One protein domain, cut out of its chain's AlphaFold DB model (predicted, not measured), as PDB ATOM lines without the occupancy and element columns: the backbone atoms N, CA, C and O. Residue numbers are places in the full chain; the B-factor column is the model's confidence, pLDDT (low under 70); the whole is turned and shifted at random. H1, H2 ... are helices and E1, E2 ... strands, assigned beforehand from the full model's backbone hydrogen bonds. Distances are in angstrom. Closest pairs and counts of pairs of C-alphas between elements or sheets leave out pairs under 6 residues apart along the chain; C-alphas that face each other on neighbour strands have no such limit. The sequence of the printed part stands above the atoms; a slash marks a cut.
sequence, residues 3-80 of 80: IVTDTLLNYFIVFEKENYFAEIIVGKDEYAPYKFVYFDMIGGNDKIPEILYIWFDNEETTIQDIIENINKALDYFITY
ATOM      1  N   ILE A   3      30.678  48.730 -28.206       62.72
ATOM      2  CA  ILE A   3      31.072  49.124 -29.556       62.72
ATOM      3  C   ILE A   3      31.186  50.629 -29.501       62.72
ATOM      4  O   ILE A   3      30.191  51.327 -29.297       62.72
ATOM      5  N   VAL A   4      32.398  51.124 -29.665       66.81
ATOM      6  CA  VAL A   4      32.654  52.552 -29.641       66.81
ATOM      7  C   VAL A   4      33.162  52.929 -31.029       66.81
ATOM      8  O   VAL A   4      33.884  52.188 -31.692       66.81
ATOM      9  N   THR A   5      32.657  54.047 -31.530       56.91
ATOM     10  CA  THR A   5      32.943  54.540 -32.872       56.91
ATOM     11  C   THR A   5      33.651  55.876 -32.743       56.91
ATOM     12  O   THR A   5      33.041  56.885 -32.393       56.91
ATOM     13  N   ASP A   6      34.951  55.893 -33.016       60.38
ATOM     14  CA  ASP A   6      35.695  57.135 -33.178       60.38
ATOM     15  C   ASP A   6      35.683  57.495 -34.665       60.38
ATOM     16  O   ASP A   6      36.060  56.716 -35.539       60.38
ATOM     17  N   THR A   7      35.196  58.693 -34.967       55.03
ATOM     18  CA  THR A   7      35.079  59.221 -36.329       55.03
ATOM     19  C   THR A   7      36.421  59.423 -37.042       55.03
ATOM     20  O   THR A   7      36.421  59.682 -38.246       55.03
ATOM     21  N   LEU A   8      37.551  59.308 -36.334       58.72
ATOM     22  CA  LEU A   8      38.896  59.474 -36.893       58.72
ATOM     23  C   LEU A   8      39.629  58.153 -37.154       58.72
ATOM     24  O   LEU A   8      40.460  58.103 -38.057       58.72
ATOM     25  N   LEU A   9      39.316  57.087 -36.417       54.91
ATOM     26  CA  LEU A   9      40.010  55.804 -36.496       54.91
ATOM     27  C   LEU A   9      38.999  54.680 -36.260       54.91
ATOM     28  O   LEU A   9      38.435  54.579 -35.182       54.91
ATOM     29  N   ASN A  10      38.833  53.847 -37.290       65.12
ATOM     30  CA  ASN A  10      38.822  52.386 -37.201       65.12
ATOM     31  C   ASN A  10      37.808  51.768 -36.237       65.12
ATOM     32  O   ASN A  10      37.932  51.937 -35.039       65.12
ATOM     33  N   TYR A  11      36.838  50.994 -36.726       74.25
ATOM     34  CA  TYR A  11      35.858  50.345 -35.845       74.25
ATOM     35  C   TYR A  11      36.561  49.542 -34.751       74.25
ATOM     36  O   TYR A  11      37.414  48.711 -35.062       74.25
ATOM     37  N   PHE A  12      36.180  49.768 -33.497       78.50
ATOM     38  CA  PHE A  12      36.721  49.033 -32.366       78.50
ATOM     39  C   PHE A  12      35.615  48.343 -31.588       78.50
ATOM     40  O   PHE A  12      34.532  48.889 -31.353       78.50
ATOM     41  N   ILE A  13      35.903  47.107 -31.210       82.19
ATOM     42  CA  ILE A  13      35.047  46.306 -30.351       82.19
ATOM     43  C   ILE A  13      35.893  45.906 -29.160       82.19
ATOM     44  O   ILE A  13      36.934  45.280 -29.338       82.19
ATOM     45  N   VAL A  14      35.429  46.262 -27.968       84.44
ATOM     46  CA  VAL A  14      36.118  45.949 -26.719       84.44
ATOM     47  C   VAL A  14      35.281  44.962 -25.911       84.44
ATOM     48  O   VAL A  14      34.063  45.119 -25.725       84.44
ATOM     49  N   PHE A  15      35.953  43.922 -25.432       84.19
ATOM     50  CA  PHE A  15      35.407  42.889 -24.572       84.19
ATOM     51  C   PHE A  15      36.150  42.905 -23.241       84.19
ATOM     52  O   PHE A  15      37.365  42.738 -23.188       84.19
ATOM     53  N   GLU A  16      35.402  43.065 -22.155       84.00
ATOM     54  CA  GLU A  16      35.942  43.052 -20.799       84.00
ATOM     55  C   GLU A  16      35.263  41.952 -19.981       84.00
ATOM     56  O   GLU A  16      34.040  41.778 -20.023       84.00
ATOM     57  N   LYS A  17      36.077  41.212 -19.233       81.81
ATOM     58  CA  LYS A  17      35.700  40.231 -18.209       81.81
ATOM     59  C   LYS A  17      36.675  40.420 -17.042       81.81
ATOM     60  O   LYS A  17      37.780  40.871 -17.279       81.81
ATOM     61  N   GLU A  18      36.300  40.085 -15.805       82.44
ATOM     62  CA  GLU A  18      37.049  40.437 -14.570       82.44
ATOM     63  C   GLU A  18      38.574  40.618 -14.715       82.44
ATOM     64  O   GLU A  18      39.078  41.692 -14.412       82.44
ATOM     65  N   ASN A  19      39.287  39.588 -15.189       82.25
ATOM     66  CA  ASN A  19      40.750  39.585 -15.327       82.25
ATOM     67  C   ASN A  19      41.223  39.503 -16.790       82.25
ATOM     68  O   ASN A  19      42.349  39.078 -17.051       82.25
ATOM     69  N   TYR A  20      40.347  39.811 -17.748       84.25
ATOM     70  CA  TYR A  20      40.601  39.656 -19.177       84.25
ATOM     71  C   TYR A  20      40.072  40.848 -19.967       84.25
ATOM     72  O   TYR A  20      38.933  41.283 -19.806       84.25
ATOM     73  N   PHE A  21      40.895  41.316 -20.889       87.12
ATOM     74  CA  PHE A  21      40.562  42.353 -21.844       87.12
ATOM     75  C   PHE A  21      40.872  41.829 -23.240       87.12
ATOM     76  O   PHE A  21      41.910  41.203 -23.450       87.12
ATOM     77  N   ALA A  22      39.976  42.066 -24.186       87.56
ATOM     78  CA  ALA A  22      40.222  41.783 -25.588       87.56
ATOM     79  C   ALA A  22      39.686  42.913 -26.460       87.56
ATOM     80  O   ALA A  22      38.615  43.461 -26.183       87.56
ATOM     81  N   GLU A  23      40.387  43.217 -27.545       87.12
ATOM     82  CA  GLU A  23      39.941  44.195 -28.532       87.12
ATOM     83  C   GLU A  23      40.063  43.667 -29.958       87.12
ATOM     84  O   GLU A  23      41.005  42.964 -30.310       87.12
ATOM     85  N   ILE A  24      39.092  44.034 -30.796       86.44
ATOM     86  CA  ILE A  24      39.185  43.945 -32.254       86.44
ATOM     87  C   ILE A  24      39.259  45.370 -32.785       86.44
ATOM     88  O   ILE A  24      38.367  46.172 -32.505       86.44
ATOM     89  N   ILE A  25      40.267  45.662 -33.603       83.56
ATOM     90  CA  ILE A  25      40.428  46.944 -34.289       83.56
ATOM     91  C   ILE A  25      40.360  46.704 -35.794       83.56
ATOM     92  O   ILE A  25      41.143  45.925 -36.333       83.56
ATOM     93  N   VAL A  26      39.453  47.403 -36.482       80.31
ATOM     94  CA  VAL A  26      39.330  47.385 -37.947       80.31
ATOM     95  C   VAL A  26      39.762  48.726 -38.533       80.31
ATOM     96  O   VAL A  26      39.009  49.700 -38.524       80.31
ATOM     97  N   GLY A  27      40.996  48.737 -39.031       75.31
ATOM     98  CA  GLY A  27      41.770  49.833 -39.597       75.31
ATOM     99  C   GLY A  27      41.339  50.356 -40.969       75.31
ATOM    100  O   GLY A  27      40.991  49.573 -41.848       75.31
ATOM    101  N   LYS A  28      41.469  51.667 -41.209       63.34
ATOM    102  CA  LYS A  28      41.706  52.228 -42.546       63.34
ATOM    103  C   LYS A  28      43.174  52.040 -42.942       63.34
ATOM    104  O   LYS A  28      44.070  52.135 -42.102       63.34
ATOM    105  N   ASP A  29      43.395  51.859 -44.239       58.25
ATOM    106  CA  ASP A  29      44.699  51.787 -44.920       58.25
ATOM    107  C   ASP A  29      45.648  52.959 -44.623       58.25
ATOM    108  O   ASP A  29      46.863  52.804 -44.748       58.25
ATOM    109  N   GLU A  30      45.118  54.121 -44.230       55.75
ATOM    110  CA  GLU A  30      45.861  55.384 -44.113       55.75
ATOM    111  C   GLU A  30      47.079  55.343 -43.160       55.75
ATOM    112  O   GLU A  30      48.024  56.107 -43.363       55.75
ATOM    113  N   TYR A  31      47.102  54.451 -42.158       53.91
ATOM    114  CA  TYR A  31      48.183  54.380 -41.153       53.91
ATOM    115  C   TYR A  31      49.035  53.104 -41.211       53.91
ATOM    116  O   TYR A  31      50.183  53.108 -40.760       53.91
ATOM    117  N   ALA A  32      48.503  52.025 -41.781       57.59
ATOM    118  CA  ALA A  32      49.222  50.782 -42.022       57.59
ATOM    119  C   ALA A  32      48.552  50.068 -43.206       57.59
ATOM    120  O   ALA A  32      47.582  49.343 -42.996       57.59
ATOM    121  N   PRO A  33      49.054  50.231 -44.444       54.97
ATOM    122  CA  PRO A  33      48.382  49.743 -45.658       54.97
ATOM    123  C   PRO A  33      48.231  48.213 -45.737       54.97
ATOM    124  O   PRO A  33      47.654  47.699 -46.689       54.97
ATOM    125  N   TYR A  34      48.751  47.493 -44.741       56.66
ATOM    126  CA  TYR A  34      48.822  46.039 -44.677       56.66
ATOM    127  C   TYR A  34      48.281  45.470 -43.361       56.66
ATOM    128  O   TYR A  34      48.475  44.290 -43.111       56.66
ATOM    129  N   LYS A  35      47.691  46.301 -42.487       63.56
ATOM    130  CA  LYS A  35      47.110  45.865 -41.208       63.56
ATOM    131  C   LYS A  35      45.724  46.475 -41.036       63.56
ATOM    132  O   LYS A  35      45.578  47.530 -40.415       63.56
ATOM    133  N   PHE A  36      44.724  45.837 -41.632       75.50
ATOM    134  CA  PHE A  36      43.332  46.263 -41.590       75.50
ATOM    135  C   PHE A  36      42.574  45.679 -40.407       75.50
ATOM    136  O   PHE A  36      41.572  46.257 -40.005       75.50
ATOM    137  N   VAL A  37      43.010  44.554 -39.843       83.94
ATOM    138  CA  VAL A  37      42.353  43.903 -38.711       83.94
ATOM    139  C   VAL A  37      43.392  43.442 -37.704       83.94
ATOM    140  O   VAL A  37      44.268  42.634 -37.997       83.94
ATOM    141  N   TYR A  38      43.249  43.934 -36.484       85.88
ATOM    142  CA  TYR A  38      44.042  43.539 -35.334       85.88
ATOM    143  C   TYR A  38      43.126  42.954 -34.269       85.88
ATOM    144  O   TYR A  38      42.026  43.459 -34.045       85.88
ATOM    145  N   PHE A  39      43.597  41.898 -33.619       86.38
ATOM    146  CA  PHE A  39      42.994  41.383 -32.407       86.38
ATOM    147  C   PHE A  39      44.070  41.087 -31.373       86.38
ATOM    148  O   PHE A  39      45.067  40.422 -31.679       86.38
ATOM    149  N   ASP A  40      43.820  41.493 -30.135       87.62
ATOM    150  CA  ASP A  40      44.537  40.965 -28.991       87.62
ATOM    151  C   ASP A  40      43.608  40.598 -27.838       87.62
ATOM    152  O   ASP A  40      42.453  41.013 -27.733       87.62
ATOM    153  N   MET A  41      44.141  39.728 -26.991       87.81
ATOM    154  CA  MET A  41      43.557  39.359 -25.724       87.81
ATOM    155  C   MET A  41      44.674  39.325 -24.696       87.81
ATOM    156  O   MET A  41      45.627  38.545 -24.804       87.81
ATOM    157  N   ILE A  42      44.520  40.151 -23.676       88.00
ATOM    158  CA  ILE A  42      45.385  40.183 -22.511       88.00
ATOM    159  C   ILE A  42      44.602  39.699 -21.297       88.00
ATOM    160  O   ILE A  42      43.401  39.930 -21.156       88.00
ATOM    161  N   GLY A  43      45.284  39.002 -20.406       83.31
ATOM    162  CA  GLY A  43      44.709  38.593 -19.136       83.31
ATOM    163  C   GLY A  43      45.760  38.496 -18.054       83.31
ATOM    164  O   GLY A  43      46.881  38.968 -18.213       83.31
ATOM    165  N   GLY A  44      45.391  37.863 -16.950       75.25
ATOM    166  CA  GLY A  44      46.261  37.732 -15.788       75.25
ATOM    167  C   GLY A  44      45.835  38.668 -14.665       75.25
ATOM    168  O   GLY A  44      44.773  39.278 -14.703       75.25
ATOM    169  N   ASN A  45      46.638  38.730 -13.609       70.88
ATOM    170  CA  ASN A  45      46.367  39.642 -12.501       70.88
ATOM    171  C   ASN A  45      46.904  41.044 -12.825       70.88
ATOM    172  O   ASN A  45      47.876  41.173 -13.566       70.88
ATOM    173  N   ASP A  46      46.342  42.076 -12.189       65.94
ATOM    174  CA  ASP A  46      46.694  43.502 -12.370       65.94
ATOM    175  C   ASP A  46      48.200  43.835 -12.291       65.94
ATOM    176  O   ASP A  46      48.619  44.953 -12.585       65.94
ATOM    177  N   LYS A  47      49.037  42.895 -11.836       71.12
ATOM    178  CA  LYS A  47      50.478  43.073 -11.653       71.12
ATOM    179  C   LYS A  47      51.309  42.586 -12.837       71.12
ATOM    180  O   LYS A  47      52.412  43.102 -13.012       71.12
ATOM    181  N   ILE A  48      50.838  41.597 -13.600       74.06
ATOM    182  CA  ILE A  48      51.554  41.043 -14.756       74.06
ATOM    183  C   ILE A  48      50.527  40.722 -15.851       74.06
ATOM    184  O   ILE A  48      49.919  39.652 -15.806       74.06
ATOM    185  N   PRO A  49      50.324  41.627 -16.825       79.00
ATOM    186  CA  PRO A  49      49.515  41.316 -17.992       79.00
ATOM    187  C   PRO A  49      50.216  40.249 -18.838       79.00
ATOM    188  O   PRO A  49      51.401  40.359 -19.162       79.00
ATOM    189  N   GLU A  50      49.470  39.217 -19.206       86.81
ATOM    190  CA  GLU A  50      49.885  38.136 -20.087       86.81
ATOM    191  C   GLU A  50      49.134  38.258 -21.412       86.81
ATOM    192  O   GLU A  50      47.909  38.379 -21.433       86.81
ATOM    193  N   ILE A  51      49.864  38.213 -22.528       87.12
ATOM    194  CA  ILE A  51      49.255  38.123 -23.857       87.12
ATOM    195  C   ILE A  51      48.775  36.686 -24.032       87.12
ATOM    196  O   ILE A  51      49.584  35.764 -24.141       87.12
ATOM    197  N   LEU A  52      47.460  36.502 -24.051       85.62
ATOM    198  CA  LEU A  52      46.831  35.197 -24.231       85.62
ATOM    199  C   LEU A  52      46.698  34.855 -25.710       85.62
ATOM    200  O   LEU A  52      46.856  33.700 -26.103       85.62
ATOM    201  N   TYR A  53      46.434  35.869 -26.534       86.44
ATOM    202  CA  TYR A  53      46.322  35.711 -27.972       86.44
ATOM    203  C   TYR A  53      46.582  37.046 -28.677       86.44
ATOM    204  O   TYR A  53      46.172  38.097 -28.194       86.44
ATOM    205  N   ILE A  54      47.261  36.997 -29.822       89.38
ATOM    206  CA  ILE A  54      47.475  38.151 -30.695       89.38
ATOM    207  C   ILE A  54      47.427  37.698 -32.149       89.38
ATOM    208  O   ILE A  54      48.033  36.688 -32.519       89.38
ATOM    209  N   TRP A  55      46.718  38.453 -32.979       90.62
ATOM    210  CA  TRP A  55      46.646  38.212 -34.410       90.62
ATOM    211  C   TRP A  55      46.475  39.523 -35.177       90.62
ATOM    212  O   TRP A  55      45.841  40.464 -34.707       90.62
ATOM    213  N   PHE A  56      47.057  39.581 -36.369       88.94
ATOM    214  CA  PHE A  56      46.876  40.683 -37.303       88.94
ATOM    215  C   PHE A  56      46.958  40.162 -38.735       88.94
ATOM    216  O   PHE A  56      47.667  39.187 -39.008       88.94
ATOM    217  N   ASP A  57      46.242  40.818 -39.636       88.06
ATOM    218  CA  ASP A  57      46.265  40.524 -41.063       88.06
ATOM    219  C   ASP A  57      47.532  41.059 -41.759       88.06
ATOM    220  O   ASP A  57      48.360  41.773 -41.187       88.06
ATOM    221  N   ASN A  58      47.711  40.655 -43.012       85.88
ATOM    222  CA  ASN A  58      48.769  41.105 -43.911       85.88
ATOM    223  C   ASN A  58      48.267  41.136 -45.367       85.88
ATOM    224  O   ASN A  58      47.129  40.764 -45.644       85.88
ATOM    225  N   GLU A  59      49.134  41.522 -46.307       83.81
ATOM    226  CA  GLU A  59      48.827  41.622 -47.748       83.81
ATOM    227  C   GLU A  59      48.233  40.355 -48.383       83.81
ATOM    228  O   GLU A  59      47.496  40.444 -49.364       83.81
ATOM    229  N   GLU A  60      48.554  39.178 -47.848       88.12
ATOM    230  CA  GLU A  60      48.104  37.886 -48.373       88.12
ATOM    231  C   GLU A  60      46.840  37.375 -47.668       88.12
ATOM    232  O   GLU A  60      46.267  36.363 -48.070       88.12
ATOM    233  N   THR A  61      46.398  38.061 -46.612       88.31
ATOM    234  CA  THR A  61      45.278  37.622 -45.781       88.31
ATOM    235  C   THR A  61      43.960  37.870 -46.499       88.31
ATOM    236  O   THR A  61      43.640  38.987 -46.906       88.31
ATOM    237  N   THR A  62      43.153  36.822 -46.638       90.31
ATOM    238  CA  THR A  62      41.829  36.941 -47.246       90.31
ATOM    239  C   THR A  62      40.781  37.383 -46.223       90.31
ATOM    240  O   THR A  62      40.943  37.229 -45.012       90.31
ATOM    241  N   ILE A  63      39.633  37.868 -46.705       86.38
ATOM    242  CA  ILE A  63      38.468  38.142 -45.841       86.38
ATOM    243  C   ILE A  63      38.038  36.882 -45.076       86.38
ATOM    244  O   ILE A  63      37.612  36.973 -43.927       86.38
ATOM    245  N   GLN A  64      38.164  35.705 -45.693       92.12
ATOM    246  CA  GLN A  64      37.828  34.443 -45.042       92.12
ATOM    247  C   GLN A  64      38.776  34.156 -43.870       92.12
ATOM    248  O   GLN A  64      38.306  33.808 -42.789       92.12
ATOM    249  N   ASP A  65      40.081  34.389 -44.045       91.69
ATOM    250  CA  ASP A  65      41.068  34.253 -42.967       91.69
ATOM    251  C   ASP A  65      40.784  35.225 -41.816       91.69
ATOM    252  O   ASP A  65      40.873  34.847 -40.647       91.69
ATOM    253  N   ILE A  66      40.396  36.467 -42.129       88.12
ATOM    254  CA  ILE A  66      39.989  37.467 -41.130       88.12
ATOM    255  C   ILE A  66      38.804  36.950 -40.307       88.12
ATOM    256  O   ILE A  66      38.864  36.936 -39.078       88.12
ATOM    257  N   ILE A  67      37.735  36.493 -40.968       89.06
ATOM    258  CA  ILE A  67      36.529  35.985 -40.294       89.06
ATOM    259  C   ILE A  67      36.870  34.772 -39.419       89.06
ATOM    260  O   ILE A  67      36.403  34.677 -38.284       89.06
ATOM    261  N   GLU A  68      37.698  33.853 -39.914       92.31
ATOM    262  CA  GLU A  68      38.117  32.676 -39.154       92.31
ATOM    263  C   GLU A  68      38.937  33.035 -37.912       92.31
ATOM    264  O   GLU A  68      38.738  32.422 -36.861       92.31
ATOM    265  N   ASN A  69      39.828  34.025 -37.996       88.81
ATOM    266  CA  ASN A  69      40.613  34.458 -36.839       88.81
ATOM    267  C   ASN A  69      39.778  35.259 -35.837       88.81
ATOM    268  O   ASN A  69      39.935  35.039 -34.639       88.81
ATOM    269  N   ILE A  70      38.828  36.086 -36.290       86.19
ATOM    270  CA  ILE A  70      37.859  36.743 -35.397       86.19
ATOM    271  C   ILE A  70      37.013  35.700 -34.653       86.19
ATOM    272  O   ILE A  70      36.841  35.804 -33.442       86.19
ATOM    273  N   ASN A  71      36.514  34.665 -35.335       89.50
ATOM    274  CA  ASN A  71      35.740  33.609 -34.673       89.50
ATOM    275  C   ASN A  71      36.581  32.856 -33.632       89.50
ATOM    276  O   ASN A  71      36.131  32.682 -32.504       89.50
ATOM    277  N   LYS A  72      37.828  32.488 -33.965       88.19
ATOM    278  CA  LYS A  72      38.756  31.866 -33.002       88.19
ATOM    279  C   LYS A  72      38.992  32.767 -31.793       88.19
ATOM    280  O   LYS A  72      38.935  32.294 -30.666       88.19
ATOM    281  N   ALA A  73      39.245  34.051 -32.023       83.31
ATOM    282  CA  ALA A  73      39.446  35.049 -30.983       83.31
ATOM    283  C   ALA A  73      38.249  35.142 -30.019       83.31
ATOM    284  O   ALA A  73      38.429  35.113 -28.800       83.31
ATOM    285  N   LEU A  74      37.025  35.175 -30.556       85.19
ATOM    286  CA  LEU A  74      35.796  35.162 -29.760       85.19
ATOM    287  C   LEU A  74      35.624  33.850 -28.982       85.19
ATOM    288  O   LEU A  74      35.278  33.888 -27.803       85.19
ATOM    289  N   ASP A  75      35.912  32.702 -29.599       88.31
ATOM    290  CA  ASP A  75      35.861  31.395 -28.930       88.31
ATOM    291  C   ASP A  75      36.863  31.315 -27.764       88.31
ATOM    292  O   ASP A  75      36.529  30.819 -26.681       88.31
ATOM    293  N   TYR A  76      38.075  31.849 -27.951       82.94
ATOM    294  CA  TYR A  76      39.081  31.980 -26.894       82.94
ATOM    295  C   TYR A  76      38.570  32.865 -25.753       82.94
ATOM    296  O   TYR A  76      38.609  32.439 -24.599       82.94
ATOM    297  N   PHE A  77      38.034  34.048 -26.067       82.31
ATOM    298  CA  PHE A  77      37.497  34.971 -25.066       82.31
ATOM    299  C   PHE A  77      36.313  34.389 -24.279       82.31
ATOM    300  O   PHE A  77      36.180  34.658 -23.092       82.31
ATOM    301  N   ILE A  78      35.446  33.588 -24.908       84.50
ATOM    302  CA  ILE A  78      34.327  32.919 -24.218       84.50
ATOM    303  C   ILE A  78      34.831  31.817 -23.276       84.50
ATOM    304  O   ILE A  78      34.232  31.574 -22.226       84.50
ATOM    305  N   THR A  79      35.899  31.122 -23.672       84.31
ATOM    306  CA  THR A  79      36.439  29.972 -22.936       84.31
ATOM    307  C   THR A  79      37.187  30.385 -21.665       84.31
ATOM    308  O   THR A  79      37.083  29.686 -20.654       84.31
ATOM    309  N   TYR A  80      37.926  31.496 -21.708       72.88
ATOM    310  CA  TYR A  80      38.596  32.101 -20.548       72.88
ATOM    311  C   TYR A  80      37.625  32.976 -19.754       72.88
ATOM    312  O   TYR A  80      37.580  32.904 -18.503       72.88
TER     313      TYR A  80
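This is residues 3 to 80 of the 80 residues of an uncharacterized protein of Fusobacterium nucleatum subsp. vincentii ATCC 49256 (UniProt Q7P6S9). A four-stranded antiparallel sheet forms a slab, and one helix, H1, covers one of its faces, running along the strands; the other face has no named helix. Before E1, the printed part begins with a short hook that folds back, so that residues 3 to 4 pair antiparallel with residues 12 to 13 of E1. The printed part has 78 residues, with four named strands and then one named helix along the chain, E1 E2 E3 E4 H1; the sheet's order is E1 - E2 - E3 - E4, and the class is mixed, helices and strands. The whole is compact and rounded, with a radius of gyration of the C-alphas of 13.1 A and spans of 35 by 26 by 20 A.

E1 holds residues 11 to 17, 20.3 A from first to last C-alpha, and begins at C-alpha 11 at (35.858, 50.345, -35.845). E2 holds residues 20 to 26, 20.3 A long, and E3 residues 37 to 43, 20.4 A long. E4 holds residues 50 to 56 and is 17.7 A long. H1 holds residues 63 to 79, 24.4 A long, from C-alpha 63 at (38.468, 38.142, -45.841) to C-alpha 79 at (36.439, 29.972, -22.936).

The strands form a meander, each the antiparallel neighbour of the one before, and E1 and E4 are the edge strands. E1 and E2 form a hairpin at 171 degrees, with N 13 and O 24 within hydrogen-bond range at 2.9 A. E2 and E3 form a hairpin at 173 degrees, with N 21 and O 42 at 2.9 A. E3 and E4 form a hairpin at 174 degrees, with N 50 and O 43 at 2.8 A. E1 and E4 are apart. H1 is on the sheet in two layers, a helix on one face of a sheet, at a height over the sheet of 9.4 A. It lies over E2 and E3, and only just not over E4, on which 2 of its C-alphas fall. On the local plane it stands at 14 degrees to E3. The closest C-alphas of E3 and H1 are those of Val 37 and Ile 66, 7.3 A apart. E1 and H1 are near each other. In H1 every O i to N i+4 pair is within hydrogen-bond range.

The two C-alphas farthest apart, those of Lys 47 and Glu 60, are 37.2 A from each other. The printed part has no cut. The link from E1 to E2 is tight, the other three are short, and the one from E2 to E3 has 10 residues. The mean pLDDT of the printed part is 79.0, with residues 3 to 10, 28 to 35 and 46 under 70.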